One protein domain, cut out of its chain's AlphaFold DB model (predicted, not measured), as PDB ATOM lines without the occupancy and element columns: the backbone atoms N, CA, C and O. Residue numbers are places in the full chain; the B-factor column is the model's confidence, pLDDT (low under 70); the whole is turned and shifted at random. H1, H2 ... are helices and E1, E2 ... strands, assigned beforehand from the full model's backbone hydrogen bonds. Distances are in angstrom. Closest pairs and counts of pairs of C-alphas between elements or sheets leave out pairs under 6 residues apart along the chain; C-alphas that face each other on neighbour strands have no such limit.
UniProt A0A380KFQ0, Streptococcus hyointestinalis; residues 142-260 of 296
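This is residues 142 to 260 of the 296 residues of a protein of Streptococcus hyointestinalis (UniProt A0A380KFQ0). With little regular structure, this elongated domain has two small sheets, E3 E4 E5 and E6 E7 E8, at one end and hairpin E1 E2 with H1 at the other, long loops between. The 119 printed residues, 44 in named elements, run E1 E2 H1 E3 E4 E5 H2 E6 E7 E8, mixed class; both larger sheets are meanders, each strand the antiparallel neighbour of the one before. It is compact, radius of gyration 14.1 A, spanning 47 by 25 by 23 A.

In E3, residues 206 to 211, and E4, 214 to 218, N 208 and O 216 are 2.8 A apart; E5, 224 to 227, has N 225 2.9 A from O 217. H2, 229 to 232, is on this sheet, height 8.4 A; the closest C-alphas, Gln 214 of E4 and Pro 229, are 5.8 A apart. H2 only grazes the sheet of E6, 234 to 236, E7, 242 to 245, and E8, 251 to 254; N 235 and O 243, and N 244 and O 252, are 2.8 A apart. In E1, 142 to 144, and E2, 150 to 153, N 143 and O 151 are 2.9 A apart. In H1, 168 to 174, every O i to N i+4 pair is within hydrogen-bond range; H2 is too short for one. The closest C-alphas of E1 and H1, Val 143 and Val 170, are 7.1 A apart.

E3 measures 14.5 A. E1 begins at C-alpha 142 (109.923, 115.850, 106.514).

The printed part has no cut; links E2 to H1 and H1 to E3 are long. Residues 257 to 260 are under pLDDT 70.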
ATOM      1  N   GLU A 142     108.509 116.084 106.819       93.81
ATOM      2  CA  GLU A 142     109.923 115.850 106.514       93.81
ATOM      3  C   GLU A 142     110.771 117.041 106.986       93.81
ATOM      4  O   GLU A 142     110.446 118.204 106.724       93.81
ATOM      5  N   VAL A 143     111.863 116.753 107.692       92.94
ATOM      6  CA  VAL A 143     112.794 117.743 108.243       92.94
ATOM      7  C   VAL A 143     114.253 117.334 108.004       92.94
ATOM      8  O   VAL A 143     114.546 116.139 107.949       92.94
ATOM      9  N   PRO A 144     115.194 118.288 107.888       92.75
ATOM     10  CA  PRO A 144     116.617 117.976 107.774       92.75
ATOM     11  C   PRO A 144     117.207 117.469 109.098       92.75
ATOM     12  O   PRO A 144     116.835 117.937 110.178       92.75
ATOM     13  N   THR A 145     118.182 116.566 109.000       92.38
ATOM     14  CA  THR A 145     119.039 116.113 110.108       92.38
ATOM     15  C   THR A 145     120.421 116.777 110.049       92.38
ATOM     16  O   THR A 145     120.890 117.213 108.997       92.38
ATOM     17  N   THR A 146     121.113 116.860 111.188       89.00
ATOM     18  CA  THR A 146     122.443 117.494 111.308       89.00
ATOM     19  C   THR A 146     123.570 116.712 110.628       89.00
ATOM     20  O   THR A 146     124.652 117.255 110.435       89.00
ATOM     21  N   ASP A 147     123.330 115.453 110.262       90.38
ATOM     22  CA  ASP A 147     124.228 114.610 109.459       90.38
ATOM     23  C   ASP A 147     124.074 114.828 107.937       90.38
ATOM     24  O   ASP A 147     124.778 114.196 107.149       90.38
ATOM     25  N   GLY A 148     123.192 115.745 107.515       88.06
ATOM     26  CA  GLY A 148     122.951 116.091 106.111       88.06
ATOM     27  C   GLY A 148     121.860 115.265 105.421       88.06
ATOM     28  O   GLY A 148     121.634 115.453 104.226       88.06
ATOM     29  N   GLY A 149     121.189 114.365 106.145       93.19
ATOM     30  CA  GLY A 149     120.010 113.643 105.669       93.19
ATOM     31  C   GLY A 149     118.684 114.382 105.896       93.19
ATOM     32  O   GLY A 149     118.633 115.573 106.222       93.19
ATOM     33  N   THR A 150     117.591 113.634 105.751       92.81
ATOM     34  CA  THR A 150     116.250 114.028 106.194       92.81
ATOM     35  C   THR A 150     115.620 112.919 107.037       92.81
ATOM     36  O   THR A 150     115.999 111.748 106.963       92.81
ATOM     37  N   THR A 151     114.654 113.287 107.875       92.88
ATOM     38  CA  THR A 151     113.820 112.341 108.619       92.88
ATOM     39  C   THR A 151     112.383 112.835 108.687       92.88
ATOM     40  O   THR A 151     112.107 114.014 108.470       92.88
ATOM     41  N   THR A 152     111.468 111.936 109.025       93.50
ATOM     42  CA  THR A 152     110.048 112.247 109.154       93.50
ATOM     43  C   THR A 152     109.672 112.397 110.624       93.50
ATOM     44  O   THR A 152     109.946 111.508 111.428       93.50
ATOM     45  N   LEU A 153     109.020 113.506 110.979       91.88
ATOM     46  CA  LEU A 153     108.467 113.747 112.311       91.88
ATOM     47  C   LEU A 153     106.938 113.791 112.264       91.88
ATOM     48  O   LEU A 153     106.343 114.448 111.412       91.88
ATOM     49  N   THR A 154     106.289 113.147 113.233       90.62
ATOM     50  CA  THR A 154     104.864 113.360 113.505       90.62
ATOM     51  C   THR A 154     104.708 114.577 114.433       90.62
ATOM     52  O   THR A 154     105.370 114.606 115.473       90.62
ATOM     53  N   PRO A 155     103.835 115.560 114.133       91.25
ATOM     54  CA  PRO A 155     103.562 116.698 115.018       91.25
ATOM     55  C   PRO A 155     102.886 116.284 116.340       91.25
ATOM     56  O   PRO A 155     101.658 116.274 116.480       91.25
ATOM     57  N   ASP A 156     103.696 115.892 117.321       89.44
ATOM     58  CA  ASP A 156     103.262 115.528 118.665       89.44
ATOM     59  C   ASP A 156     104.288 115.942 119.728       89.44
ATOM     60  O   ASP A 156     105.364 115.358 119.848       89.44
ATOM     61  N   VAL A 157     103.941 116.934 120.551       89.12
ATOM     62  CA  VAL A 157     104.779 117.375 121.679       89.12
ATOM     63  C   VAL A 157     104.804 116.380 122.846       89.12
ATOM     64  O   VAL A 157     105.703 116.455 123.685       89.12
ATOM     65  N   THR A 158     103.845 115.446 122.906       89.00
ATOM     66  CA  THR A 158     103.716 114.461 123.996       89.00
ATOM     67  C   THR A 158     104.547 113.197 123.775       89.00
ATOM     68  O   THR A 158     104.821 112.475 124.732       89.00
ATOM     69  N   VAL A 159     104.984 112.945 122.536       91.62
ATOM     70  CA  VAL A 159     105.818 111.796 122.163       91.62
ATOM     71  C   VAL A 159     107.259 112.276 121.951       91.62
ATOM     72  O   VAL A 159     107.500 113.032 121.013       91.62
ATOM     73  N   PRO A 160     108.229 111.869 122.793       93.69
ATOM     74  CA  PRO A 160     109.633 112.244 122.636       93.69
ATOM     75  C   PRO A 160     110.216 111.884 121.264       93.69
ATOM     76  O   PRO A 160     110.092 110.741 120.823       93.69
ATOM     77  N   THR A 161     110.916 112.829 120.630       95.06
ATOM     78  CA  THR A 161     111.547 112.621 119.313       95.06
ATOM     79  C   THR A 161     112.741 111.663 119.385       95.06
ATOM     80  O   THR A 161     112.965 110.909 118.444       95.06
ATOM     81  N   ASN A 162     113.496 111.646 120.497       96.12
ATOM     82  CA  ASN A 162     114.592 110.689 120.751       96.12
ATOM     83  C   ASN A 162     115.646 110.569 119.626       96.12
ATOM     84  O   ASN A 162     116.274 109.521 119.473       96.12
ATOM     85  N   ASN A 163     115.859 111.634 118.851       95.69
ATOM     86  CA  ASN A 163     116.843 111.673 117.776       95.69
ATOM     87  C   ASN A 163     117.799 112.866 117.978       95.69
ATOM     88  O   ASN A 163     117.410 114.001 117.686       95.69
ATOM     89  N   PRO A 164     119.047 112.645 118.437       95.94
ATOM     90  CA  PRO A 164     120.003 113.724 118.675       95.94
ATOM     91  C   PRO A 164     120.514 114.376 117.381       95.94
ATOM     92  O   PRO A 164     121.036 115.488 117.449       95.94
ATOM     93  N   ASN A 165     120.322 113.744 116.213       95.81
ATOM     94  CA  ASN A 165     120.622 114.342 114.904       95.81
ATOM     95  C   ASN A 165     119.517 115.311 114.435       95.81
ATOM     96  O   ASN A 165     119.609 115.880 113.350       95.81
ATOM     97  N   ILE A 166     118.461 115.506 115.230       95.56
ATOM     98  CA  ILE A 166     117.488 116.585 115.059       95.56
ATOM     99  C   ILE A 166     117.812 117.690 116.055       95.56
ATOM    100  O   ILE A 166     118.109 117.423 117.222       95.56
ATOM    101  N   SER A 167     117.741 118.944 115.604       95.62
ATOM    102  CA  SER A 167     117.868 120.084 116.506       95.62
ATOM    103  C   SER A 167     116.543 120.389 117.206       95.62
ATOM    104  O   SER A 167     115.462 120.248 116.629       95.62
ATOM    105  N   ALA A 168     116.622 120.867 118.447       94.75
ATOM    106  CA  ALA A 168     115.451 121.243 119.239       94.75
ATOM    107  C   ALA A 168     114.573 122.295 118.537       94.75
ATOM    108  O   ALA A 168     113.345 122.256 118.632       94.75
ATOM    109  N   GLU A 169     115.189 123.201 117.775       93.25
ATOM    110  CA  GLU A 169     114.481 124.205 116.980       93.25
ATOM    111  C   GLU A 169     113.718 123.588 115.793       93.25
ATOM    112  O   GLU A 169     112.617 124.029 115.470       93.25
ATOM    113  N   VAL A 170     114.277 122.559 115.141       93.69
ATOM    114  CA  VAL A 170     113.607 121.836 114.047       93.69
ATOM    115  C   VAL A 170     112.407 121.047 114.572       93.69
ATOM    116  O   VAL A 170     111.340 121.101 113.960       93.69
ATOM    117  N   ALA A 171     112.534 120.391 115.730       92.81
ATOM    118  CA  ALA A 171     111.409 119.707 116.367       92.81
ATOM    119  C   ALA A 171     110.291 120.680 116.789       92.81
ATOM    120  O   ALA A 171     109.129 120.429 116.471       92.81
ATOM    121  N   ASP A 172     110.627 121.825 117.403       91.38
ATOM    122  CA  ASP A 172     109.643 122.866 117.758       91.38
ATOM    123  C   ASP A 172     108.897 123.395 116.527       91.38
ATOM    124  O   ASP A 172     107.670 123.501 116.529       91.38
ATOM    125  N   LYS A 173     109.632 123.666 115.440       90.06
ATOM    126  CA  LYS A 173     109.072 124.090 114.149       90.06
ATOM    127  C   LYS A 173     108.128 123.045 113.550       90.06
ATOM    128  O   LYS A 173     107.062 123.411 113.067       90.06
ATOM    129  N   ALA A 174     108.477 121.761 113.629       90.62
ATOM    130  CA  ALA A 174     107.619 120.659 113.194       90.62
ATOM    131  C   ALA A 174     106.422 120.389 114.134       90.62
ATOM    132  O   ALA A 174     105.563 119.573 113.805       90.62
ATOM    133  N   GLY A 175     106.346 121.043 115.301       89.38
ATOM    134  CA  GLY A 175     105.335 120.758 116.325       89.38
ATOM    135  C   GLY A 175     105.532 119.408 117.030       89.38
ATOM    136  O   GLY A 175     104.589 118.889 117.625       89.38
ATOM    137  N   ALA A 176     106.734 118.837 116.945       91.44
ATOM    138  CA  ALA A 176     107.137 117.604 117.609       91.44
ATOM    139  C   ALA A 176     107.791 117.894 118.973       91.44
ATOM    140  O   ALA A 176     108.196 119.019 119.272       91.44
ATOM    141  N   SER A 177     107.912 116.874 119.823       92.75
ATOM    142  CA  SER A 177     108.559 117.024 121.127       92.75
ATOM    143  C   SER A 177     110.054 117.303 120.982       92.75
ATOM    144  O   SER A 177     110.769 116.555 120.317       92.75
ATOM    145  N   GLN A 178     110.563 118.324 121.673       95.31
ATOM    146  CA  GLN A 178     112.007 118.580 121.725       95.31
ATOM    147  C   GLN A 178     112.774 117.497 122.510       95.31
ATOM    148  O   GLN A 178     113.995 117.435 122.414       95.31
ATOM    149  N   VAL A 179     112.109 116.632 123.284       95.38
ATOM    150  CA  VAL A 179     112.783 115.634 124.134       95.38
ATOM    151  C   VAL A 179     113.640 114.667 123.307       95.38
ATOM    152  O   VAL A 179     113.164 114.040 122.358       95.38
ATOM    153  N   GLY A 180     114.909 114.530 123.700       95.88
ATOM    154  CA  GLY A 180     115.887 113.664 123.038       95.88
ATOM    155  C   GLY A 180     116.485 114.229 121.741       95.88
ATOM    156  O   GLY A 180     117.246 113.527 121.082       95.88
ATOM    157  N   THR A 181     116.163 115.475 121.383       97.00
ATOM    158  CA  THR A 181     116.844 116.251 120.325       97.00
ATOM    159  C   THR A 181     118.049 117.004 120.890       97.00
ATOM    160  O   THR A 181     118.201 117.084 122.109       97.00
ATOM    161  N   THR A 182     118.892 117.593 120.040       97.25
ATOM    162  CA  THR A 182     120.039 118.405 120.483       97.25
ATOM    163  C   THR A 182     119.720 119.901 120.433       97.25
ATOM    164  O   THR A 182     119.311 120.435 119.402       97.25
ATOM    165  N   SER A 183     119.942 120.620 121.535       96.56
ATOM    166  CA  SER A 183     119.952 122.086 121.534       96.56
ATOM    167  C   SER A 183     121.220 122.593 120.859       96.56
ATOM    168  O   SER A 183     122.329 122.263 121.278       96.56
ATOM    169  N   GLN A 184     121.068 123.438 119.839       94.88
ATOM    170  CA  GLN A 184     122.214 124.086 119.192       94.88
ATOM    171  C   GLN A 184     122.759 125.250 120.032       94.88
ATOM    172  O   GLN A 184     123.907 125.641 119.852       94.88
ATOM    173  N   VAL A 185     121.960 125.782 120.967       94.38
ATOM    174  CA  VAL A 185     122.376 126.866 121.869       94.38
ATOM    175  C   VAL A 185     123.221 126.343 123.034       94.38
ATOM    176  O   VAL A 185     124.188 126.994 123.420       94.38
ATOM    177  N   THR A 186     122.883 125.179 123.603       94.81
ATOM    178  CA  THR A 186     123.620 124.609 124.750       94.81
ATOM    179  C   THR A 186     124.589 123.492 124.373       94.81
ATOM    180  O   THR A 186     125.438 123.130 125.187       94.81
ATOM    181  N   GLY A 187     124.455 122.911 123.177       96.00
ATOM    182  CA  GLY A 187     125.190 121.715 122.755       96.00
ATOM    183  C   GLY A 187     124.763 120.431 123.477       96.00
ATOM    184  O   GLY A 187     125.441 119.413 123.357       96.00
ATOM    185  N   GLN A 188     123.671 120.460 124.250       97.06
ATOM    186  CA  GLN A 188     123.196 119.324 125.041       97.06
ATOM    187  C   GLN A 188     121.965 118.666 124.416       97.06
ATOM    188  O   GLN A 188     121.142 119.323 123.775       97.06
ATOM    189  N   VAL A 189     121.781 117.378 124.706       97.12
ATOM    190  CA  VAL A 189     120.506 116.695 124.472       97.12
ATOM    191  C   VAL A 189     119.442 117.259 125.421       97.12
ATOM    192  O   VAL A 189     119.681 117.428 126.618       97.12
ATOM    193  N   VAL A 190     118.260 117.540 124.882       96.88
ATOM    194  CA  VAL A 190     117.106 118.052 125.622       96.88
ATOM    195  C   VAL A 190     116.527 116.949 126.510       96.88
ATOM    196  O   VAL A 190     116.011 115.935 126.035       96.88
ATOM    197  N   GLN A 191     116.604 117.169 127.819       95.50
ATOM    198  CA  GLN A 191     116.241 116.224 128.864       95.50
ATOM    199  C   GLN A 191     114.745 116.306 129.197       95.50
ATOM    200  O   GLN A 191     114.223 117.380 129.485       95.50
ATOM    201  N   ASN A 192     114.063 115.157 129.227       93.00
ATOM    202  CA  ASN A 192     112.690 115.087 129.730       93.00
ATOM    203  C   ASN A 192     112.640 115.398 131.233       93.00
ATOM    204  O   ASN A 192     113.512 114.938 131.976       93.00
ATOM    205  N   VAL A 193     111.584 116.080 131.679       92.69
ATOM    206  CA  VAL A 193     111.298 116.319 133.100       92.69
ATOM    207  C   VAL A 193     109.911 115.783 133.409       92.69
ATOM    208  O   VAL A 193     108.959 116.090 132.697       92.69
ATOM    209  N   THR A 194     109.803 114.971 134.457       91.94
ATOM    210  CA  THR A 194     108.533 114.386 134.898       91.94
ATOM    211  C   THR A 194     108.449 114.393 136.425       91.94
ATOM    212  O   THR A 194     109.489 114.441 137.089       91.94
ATOM    213  N   PRO A 195     107.253 114.245 137.025       91.56
ATOM    214  CA  PRO A 195     107.127 114.083 138.474       91.56
ATOM    215  C   PRO A 195     107.860 112.846 139.023       91.56
ATOM    216  O   PRO A 195     108.196 112.796 140.200       91.56
ATOM    217  N   GLN A 196     108.138 111.842 138.180       92.44
ATOM    218  CA  GLN A 196     108.908 110.648 138.559       92.44
ATOM    219  C   GLN A 196     110.428 110.884 138.533       92.44
ATOM    220  O   GLN A 196     111.166 110.174 139.212       92.44
ATOM    221  N   ALA A 197     110.896 111.868 137.759       92.69
ATOM    222  CA  ALA A 197     112.299 112.251 137.636       92.69
ATOM    223  C   ALA A 197     112.444 113.789 137.694       92.69
ATOM    224  O   ALA A 197     112.765 114.422 136.682       92.69
ATOM    225  N   PRO A 198     112.174 114.410 138.861       94.12
ATOM    226  CA  PRO A 198     112.237 115.857 139.017       94.12
ATOM    227  C   PRO A 198     113.678 116.371 139.021       94.12
ATOM    228  O   PRO A 198     114.594 115.711 139.516       94.12
ATOM    229  N   ILE A 199     113.871 117.603 138.551       94.19
ATOM    230  CA  ILE A 199     115.169 118.284 138.565       94.19
ATOM    231  C   ILE A 199     115.193 119.313 139.693       94.19
ATOM    232  O   ILE A 199     114.369 120.225 139.734       94.19
ATOM    233  N   VAL A 200     116.157 119.192 140.609       94.88
ATOM    234  CA  VAL A 200     116.358 120.175 141.683       94.88
ATOM    235  C   VAL A 200     117.241 121.313 141.176       94.88
ATOM    236  O   VAL A 200     118.383 121.094 140.768       94.88
ATOM    237  N   THR A 201     116.698 122.526 141.195       95.00
ATOM    238  CA  THR A 201     117.373 123.774 140.803       95.00
ATOM    239  C   THR A 201     118.449 124.197 141.811       95.00
ATOM    240  O   THR A 201     118.422 123.782 142.970       95.00
ATOM    241  N   SER A 202     119.364 125.085 141.411       92.88
ATOM    242  CA  SER A 202     120.314 125.741 142.329       92.88
ATOM    243  C   SER A 202     119.635 126.560 143.436       92.88
ATOM    244  O   SER A 202     120.206 126.751 144.505       92.88
ATOM    245  N   THR A 203     118.396 126.996 143.202       91.38
ATOM    246  CA  THR A 203     117.548 127.724 144.159       91.38
ATOM    247  C   THR A 203     116.709 126.804 145.060       91.38
ATOM    248  O   THR A 203     115.955 127.291 145.898       91.38
ATOM    249  N   GLY A 204     116.844 125.477 144.934       91.69
ATOM    250  CA  GLY A 204     116.200 124.479 145.801       91.69
ATOM    251  C   GLY A 204     114.810 124.005 145.359       91.69
ATOM    252  O   GLY A 204     114.309 123.019 145.897       91.69
ATOM    253  N   TYR A 205     114.200 124.634 144.351       94.38
ATOM    254  CA  TYR A 205     112.927 124.184 143.774       94.38
ATOM    255  C   TYR A 205     113.066 122.844 143.041       94.38
ATOM    256  O   TYR A 205     114.068 122.611 142.360       94.38
ATOM    257  N   LYS A 206     112.031 121.999 143.124       95.69
ATOM    258  CA  LYS A 206     111.882 120.742 142.371       95.69
ATOM    259  C   LYS A 206     111.055 120.986 141.111       95.69
ATOM    260  O   LYS A 206     109.844 121.122 141.209       95.69
ATOM    261  N   VAL A 207     111.677 121.018 139.939       95.19
ATOM    262  CA  VAL A 207     110.969 121.106 138.651       95.19
ATOM    263  C   VAL A 207     110.453 119.719 138.275       95.19
ATOM    264  O   VAL A 207     111.243 118.782 138.174       95.19
ATOM    265  N   VAL A 208     109.141 119.593 138.066       94.31
ATOM    266  CA  VAL A 208     108.447 118.340 137.709       94.31
ATOM    267  C   VAL A 208     107.933 118.314 136.268       94.31
ATOM    268  O   VAL A 208     107.657 117.240 135.748       94.31
ATOM    269  N   SER A 209     107.806 119.470 135.615       92.25
ATOM    270  CA  SER A 209     107.460 119.595 134.192       92.25
ATOM    271  C   SER A 209     107.885 120.968 133.672       92.25
ATOM    272  O   SER A 209     108.145 121.890 134.443       92.25
ATOM    273  N   THR A 210     107.894 121.132 132.357       91.12
ATOM    274  CA  THR A 210     107.827 122.439 131.688       91.12
ATOM    275  C   THR A 210     106.400 122.677 131.177       91.12
ATOM    276  O   THR A 210     105.677 121.709 130.918       91.12
ATOM    277  N   VAL A 211     105.977 123.939 131.044       87.56
ATOM    278  CA  VAL A 211     104.750 124.344 130.324       87.56
ATOM    279  C   VAL A 211     104.868 125.798 129.862       87.56
ATOM    280  O   VAL A 211     105.334 126.635 130.627       87.56
ATOM    281  N   ASP A 212     104.492 126.111 128.621       83.00
ATOM    282  CA  ASP A 212     104.466 127.473 128.053       83.00
ATOM    283  C   ASP A 212     105.752 128.293 128.302       83.00
ATOM    284  O   ASP A 212     105.728 129.440 128.748       83.00
ATOM    285  N   SER A 213     106.912 127.667 128.057       83.19
ATOM    286  CA  SER A 213     108.260 128.207 128.337       83.19
ATOM    287  C   SER A 213     108.543 128.572 129.812       83.19
ATOM    288  O   SER A 213     109.543 129.222 130.113       83.19
ATOM    289  N   GLN A 214     107.701 128.119 130.739       89.06
ATOM    290  CA  GLN A 214     107.843 128.240 132.188       89.06
ATOM    291  C   GLN A 214     108.101 126.868 132.828       89.06
ATOM    292  O   GLN A 214     107.914 125.816 132.208       89.06
ATOM    293  N   LEU A 215     108.549 126.872 134.085       91.75
ATOM    294  CA  LEU A 215     108.853 125.653 134.831       91.75
ATOM    295  C   LEU A 215     107.743 125.372 135.845       91.75
ATOM    296  O   LEU A 215     107.403 126.227 136.660       91.75
ATOM    297  N   VAL A 216     107.188 124.164 135.802       94.00
ATOM    298  CA  VAL A 216     106.241 123.672 136.802       94.00
ATOM    299  C   VAL A 216     107.049 123.047 137.928       94.00
ATOM    300  O   VAL A 216     107.730 122.038 137.727       94.00
ATOM    301  N   VAL A 217     106.979 123.650 139.109       95.44
ATOM    302  CA  VAL A 217     107.626 123.150 140.322       95.44
ATOM    303  C   VAL A 217     106.632 122.431 141.225       95.44
ATOM    304  O   VAL A 217     105.445 122.749 141.231       95.44
ATOM    305  N   GLU A 218     107.131 121.476 142.001       95.62
ATOM    306  CA  GLU A 218     106.430 120.856 143.123       95.62
ATOM    307  C   GLU A 218     106.767 121.610 144.414       95.62
ATOM    308  O   GLU A 218     107.939 121.813 144.750       95.62
ATOM    309  N   ASN A 219     105.729 122.040 145.125       93.50
ATOM    310  CA  ASN A 219     105.823 122.680 146.430       93.50
ATOM    311  C   ASN A 219     105.899 121.630 147.550       93.50
ATOM    312  O   ASN A 219     105.583 120.455 147.369       93.50
ATOM    313  N   THR A 220     106.270 122.058 148.758       90.06
ATOM    314  CA  THR A 220     106.412 121.172 149.929       90.06
ATOM    315  C   THR A 220     105.109 120.523 150.407       90.06
ATOM    316  O   THR A 220     105.160 119.582 151.194       90.06
ATOM    317  N   ASP A 221     103.952 121.025 149.972       89.44
ATOM    318  CA  ASP A 221     102.622 120.457 150.232       89.44
ATOM    319  C   ASP A 221     102.177 119.434 149.163       89.44
ATOM    320  O   ASP A 221     101.083 118.878 149.263       89.44
ATOM    321  N   GLY A 222     103.012 119.172 148.149       88.19
ATOM    322  CA  GLY A 222     102.705 118.307 147.006       88.19
ATOM    323  C   GLY A 222     101.873 118.977 145.904       88.19
ATOM    324  O   GLY A 222     101.551 118.330 144.909       88.19
ATOM    325  N   SER A 223     101.524 120.258 146.051       92.94
ATOM    326  CA  SER A 223     100.860 121.043 145.008       92.94
ATOM    327  C   SER A 223     101.865 121.519 143.958       92.94
ATOM    328  O   SER A 223     103.028 121.781 144.273       92.94
ATOM    329  N   THR A 224     101.433 121.703 142.710       94.94
ATOM    330  CA  THR A 224     102.288 122.254 141.650       94.94
ATOM    331  C   THR A 224     102.080 123.755 141.452       94.94
ATOM    332  O   THR A 224     101.031 124.320 141.763       94.94
ATOM    333  N   SER A 225     103.101 124.447 140.953       93.69
ATOM    334  CA  SER A 225     103.022 125.871 140.612       93.69
ATOM    335  C   SER A 225     103.920 126.202 139.431       93.69
ATOM    336  O   SER A 225     105.020 125.670 139.314       93.69
ATOM    337  N   THR A 226     103.461 127.090 138.554       93.12
ATOM    338  CA  THR A 226     104.238 127.549 137.400       93.12
ATOM    339  C   THR A 226     105.063 128.771 137.789       93.12
ATOM    340  O   THR A 226     104.526 129.730 138.341       93.12
ATOM    341  N   ILE A 227     106.367 128.733 137.515       91.31
ATOM    342  CA  ILE A 227     107.331 129.783 137.856       91.31
ATOM    343  C   ILE A 227     108.123 130.182 136.603       91.31
ATOM    344  O   ILE A 227     108.513 129.337 135.790       91.31
ATOM    345  N   ALA A 228     108.375 131.485 136.455       90.81
ATOM    346  CA  ALA A 228     109.211 132.023 135.388       90.81
ATOM    347  C   ALA A 228     110.660 131.492 135.510       90.81
ATOM    348  O   ALA A 228     111.208 131.493 136.615       90.81
ATOM    349  N   PRO A 229     111.321 131.073 134.410       90.38
ATOM    350  CA  PRO A 229     112.649 130.450 134.475       90.38
ATOM    351  C   PRO A 229     113.692 131.283 135.241       90.38
ATOM    352  O   PRO A 229     114.437 130.756 136.068       90.38
ATOM    353  N   GLU A 230     113.688 132.599 135.023       89.62
ATOM    354  CA  GLU A 230     114.621 133.556 135.630       89.62
ATOM    355  C   GLU A 230     114.593 133.569 137.167       89.62
ATOM    356  O   GLU A 230     115.629 133.764 137.799       89.62
ATOM    357  N   THR A 231     113.441 133.280 137.784       89.69
ATOM    358  CA  THR A 231     113.278 133.245 139.248       89.69
ATOM    359  C   THR A 231     114.083 132.118 139.903       89.69
ATOM    360  O   THR A 231     114.434 132.213 141.077       89.69
ATOM    361  N   ILE A 232     114.389 131.053 139.154       89.75
ATOM    362  CA  ILE A 232     114.968 129.808 139.681       89.75
ATOM    363  C   ILE A 232     116.288 129.413 139.008       89.75
ATOM    364  O   ILE A 232     116.692 128.251 139.048       89.75
ATOM    365  N   GLY A 233     116.995 130.389 138.426       86.62
ATOM    366  CA  GLY A 233     118.302 130.167 137.797       86.62
ATOM    367  C   GLY A 233     118.220 129.444 136.449       86.62
ATOM    368  O   GLY A 233     119.146 128.717 136.076       86.62
ATOM    369  N   ALA A 234     117.108 129.629 135.734       93.50
ATOM    370  CA  ALA A 234     116.907 129.151 134.377       93.50
ATOM    371  C   ALA A 234     116.740 130.301 133.368       93.50
ATOM    372  O   ALA A 234     116.414 131.434 133.715       93.50
ATOM    373  N   LYS A 235     116.973 129.999 132.092       92.56
ATOM    374  CA  LYS A 235     116.945 130.939 130.969       92.56
ATOM    375  C   LYS A 235     116.316 130.265 129.751       92.56
ATOM    376  O   LYS A 235     116.712 129.160 129.391       92.56
ATOM    377  N   VAL A 236     115.408 130.963 129.067       92.44
ATOM    378  CA  VAL A 236     114.901 130.546 127.748       92.44
ATOM    379  C   VAL A 236     115.940 130.857 126.662       92.44
ATOM    380  O   VAL A 236     116.592 131.908 126.672       92.44
ATOM    381  N   ASN A 237     116.124 129.930 125.730       92.69
ATOM    382  CA  ASN A 237     117.088 130.005 124.635       92.69
ATOM    383  C   ASN A 237     116.432 130.374 123.300       92.69
ATOM    384  O   ASN A 237     115.209 130.370 123.156       92.69
ATOM    385  N   GLU A 238     117.262 130.713 122.313       90.75
ATOM    386  CA  GLU A 238     116.805 131.101 120.972       90.75
ATOM    387  C   GLU A 238     116.134 129.925 120.242       90.75
ATOM    388  O   GLU A 238     115.067 130.097 119.657       90.75
ATOM    389  N   ASP A 239     116.666 128.709 120.418       90.06
ATOM    390  CA  ASP A 239     116.071 127.433 119.978       90.06
ATOM    391  C   ASP A 239     114.862 126.974 120.821       90.06
ATOM    392  O   ASP A 239     114.424 125.823 120.736       90.06
ATOM    393  N   LYS A 240     114.325 127.880 121.646       90.06
ATOM    394  CA  LYS A 240     113.181 127.700 122.547       90.06
ATOM    395  C   LYS A 240     113.366 126.703 123.688       90.06
ATOM    396  O   LYS A 240     112.454 126.561 124.495       90.06
ATOM    397  N   THR A 241     114.527 126.069 123.825       94.31
ATOM    398  CA  THR A 241     114.821 125.251 125.010       94.31
ATOM    399  C   THR A 241     114.982 126.115 126.263       94.31
ATOM    400  O   THR A 241     115.132 127.338 126.184       94.31
ATOM    401  N   ILE A 242     114.974 125.490 127.441       94.31
ATOM    402  CA  ILE A 242     115.234 126.167 128.715       94.31
ATOM    403  C   ILE A 242     116.527 125.611 129.316       94.31
ATOM    404  O   ILE A 242     116.582 124.448 129.709       94.31
ATOM    405  N   SER A 243     117.563 126.439 129.427       95.06
ATOM    406  CA  SER A 243     118.736 126.127 130.249       95.06
ATOM    407  C   SER A 243     118.373 126.284 131.719       95.06
ATOM    408  O   SER A 243     117.929 127.357 132.111       95.06
ATOM    409  N   LEU A 244     118.590 125.260 132.543       94.88
ATOM    410  CA  LEU A 244     118.348 125.282 133.987       94.88
ATOM    411  C   LEU A 244     119.614 124.888 134.750       94.88
ATOM    412  O   LEU A 244     120.151 123.803 134.533       94.88
ATOM    413  N   THR A 245     120.039 125.719 135.703       94.62
ATOM    414  CA  THR A 245     121.125 125.364 136.628       94.62
ATOM    415  C   THR A 245     120.597 124.500 137.773       94.62
ATOM    416  O   THR A 245     119.680 124.886 138.500       94.62
ATOM    417  N   THR A 246     121.181 123.319 137.944       94.62
ATOM    418  CA  THR A 246     120.820 122.357 138.996       94.62
ATOM    419  C   THR A 246     121.484 122.676 140.336       94.62
ATOM    420  O   THR A 246     122.432 123.459 140.410       94.62
ATOM    421  N   ALA A 247     121.036 122.016 141.408       92.62
ATOM    422  CA  ALA A 247     121.649 122.089 142.737       92.62
ATOM    423  C   ALA A 247     123.146 121.715 142.760       92.62
ATOM    424  O   ALA A 247     123.880 122.192 143.622       92.62
ATOM    425  N   GLY A 248     123.614 120.900 141.807       89.31
ATOM    426  CA  GLY A 248     125.031 120.554 141.648       89.31
ATOM    427  C   GLY A 248     125.855 121.569 140.845       89.31
ATOM    428  O   GLY A 248     127.023 121.310 140.577       89.31
ATOM    429  N   GLY A 249     125.261 122.683 140.400       91.00
ATOM    430  CA  GLY A 249     125.904 123.675 139.528       91.00
ATOM    431  C   GLY A 249     125.963 123.286 138.044       91.00
ATOM    432  O   GLY A 249     126.298 124.121 137.206       91.00
ATOM    433  N   GLU A 250     125.597 122.053 137.683       93.88
ATOM    434  CA  GLU A 250     125.491 121.629 136.285       93.88
ATOM    435  C   GLU A 250     124.278 122.297 135.617       93.88
ATOM    436  O   GLU A 250     123.187 122.319 136.193       93.88
ATOM    437  N   THR A 251     124.440 122.804 134.393       94.81
ATOM    438  CA  THR A 251     123.316 123.273 133.568       94.81
ATOM    439  C   THR A 251     122.731 122.111 132.770       94.81
ATOM    440  O   THR A 251     123.467 121.438 132.055       94.81
ATOM    441  N   LYS A 252     121.416 121.902 132.857       95.38
ATOM    442  CA  LYS A 252     120.639 120.988 132.004       95.38
ATOM    443  C   LYS A 252     119.819 121.775 130.986       95.38
ATOM    444  O   LYS A 252     119.517 122.946 131.202       95.38
ATOM    445  N   THR A 253     119.414 121.112 129.909       96.19
ATOM    446  CA  THR A 253     118.573 121.696 128.858       96.19
ATOM    447  C   THR A 253     117.217 121.006 128.836       96.19
ATOM    448  O   THR A 253     117.156 119.791 128.676       96.19
ATOM    449  N   LEU A 254     116.138 121.765 129.022       95.25
ATOM    450  CA  LEU A 254     114.765 121.268 129.137       95.25
ATOM    451  C   LEU A 254     113.935 121.665 127.903       95.25
ATOM    452  O   LEU A 254     114.229 122.697 127.287       95.25
ATOM    453  N   PRO A 255     112.894 120.897 127.541       92.94
ATOM    454  CA  PRO A 255     112.035 121.214 126.407       92.94
ATOM    455  C   PRO A 255     111.109 122.392 126.719       92.94
ATOM    456  O   PRO A 255     110.547 122.485 127.812       92.94
ATOM    457  N   LYS A 256     110.835 123.228 125.719       86.81
ATOM    458  CA  LYS A 256     109.578 123.978 125.669       86.81
ATOM    459  C   LYS A 256     108.421 123.011 125.415       86.81
ATOM    460  O   LYS A 256     108.524 122.065 124.635       86.81
ATOM    461  N   THR A 257     107.285 123.317 126.022       65.00
ATOM    462  CA  THR A 257     106.019 122.591 125.885       65.00
ATOM    463  C   THR A 257     104.888 123.612 125.799       65.00
ATOM    464  O   THR A 257     104.233 123.919 126.788       65.00
ATOM    465  N   GLY A 258     104.703 124.177 124.602       58.78
ATOM    466  CA  GLY A 258     103.694 125.206 124.323       58.78
ATOM    467  C   GLY A 258     104.290 126.534 123.845       58.78
ATOM    468  O   GLY A 258     104.879 127.287 124.607       58.78
ATOM    469  N   ASP A 259     104.132 126.823 122.552       56.59
ATOM    470  CA  ASP A 259     103.791 128.168 122.068       56.59
ATOM    471  C   ASP A 259     102.677 127.935 121.043       56.59
ATOM    472  O   ASP A 259     102.917 127.323 120.000       56.59
ATOM    473  N   GLU A 260     101.478 128.477 121.251       52.88
ATOM    474  CA  GLU A 260     100.377 128.369 120.274       52.88
ATOM    475  C   GLU A 260     100.626 129.140 118.956       52.88
ATOM    476  O   GLU A 260      99.726 129.310 118.126       52.88
TER     477      GLU A 260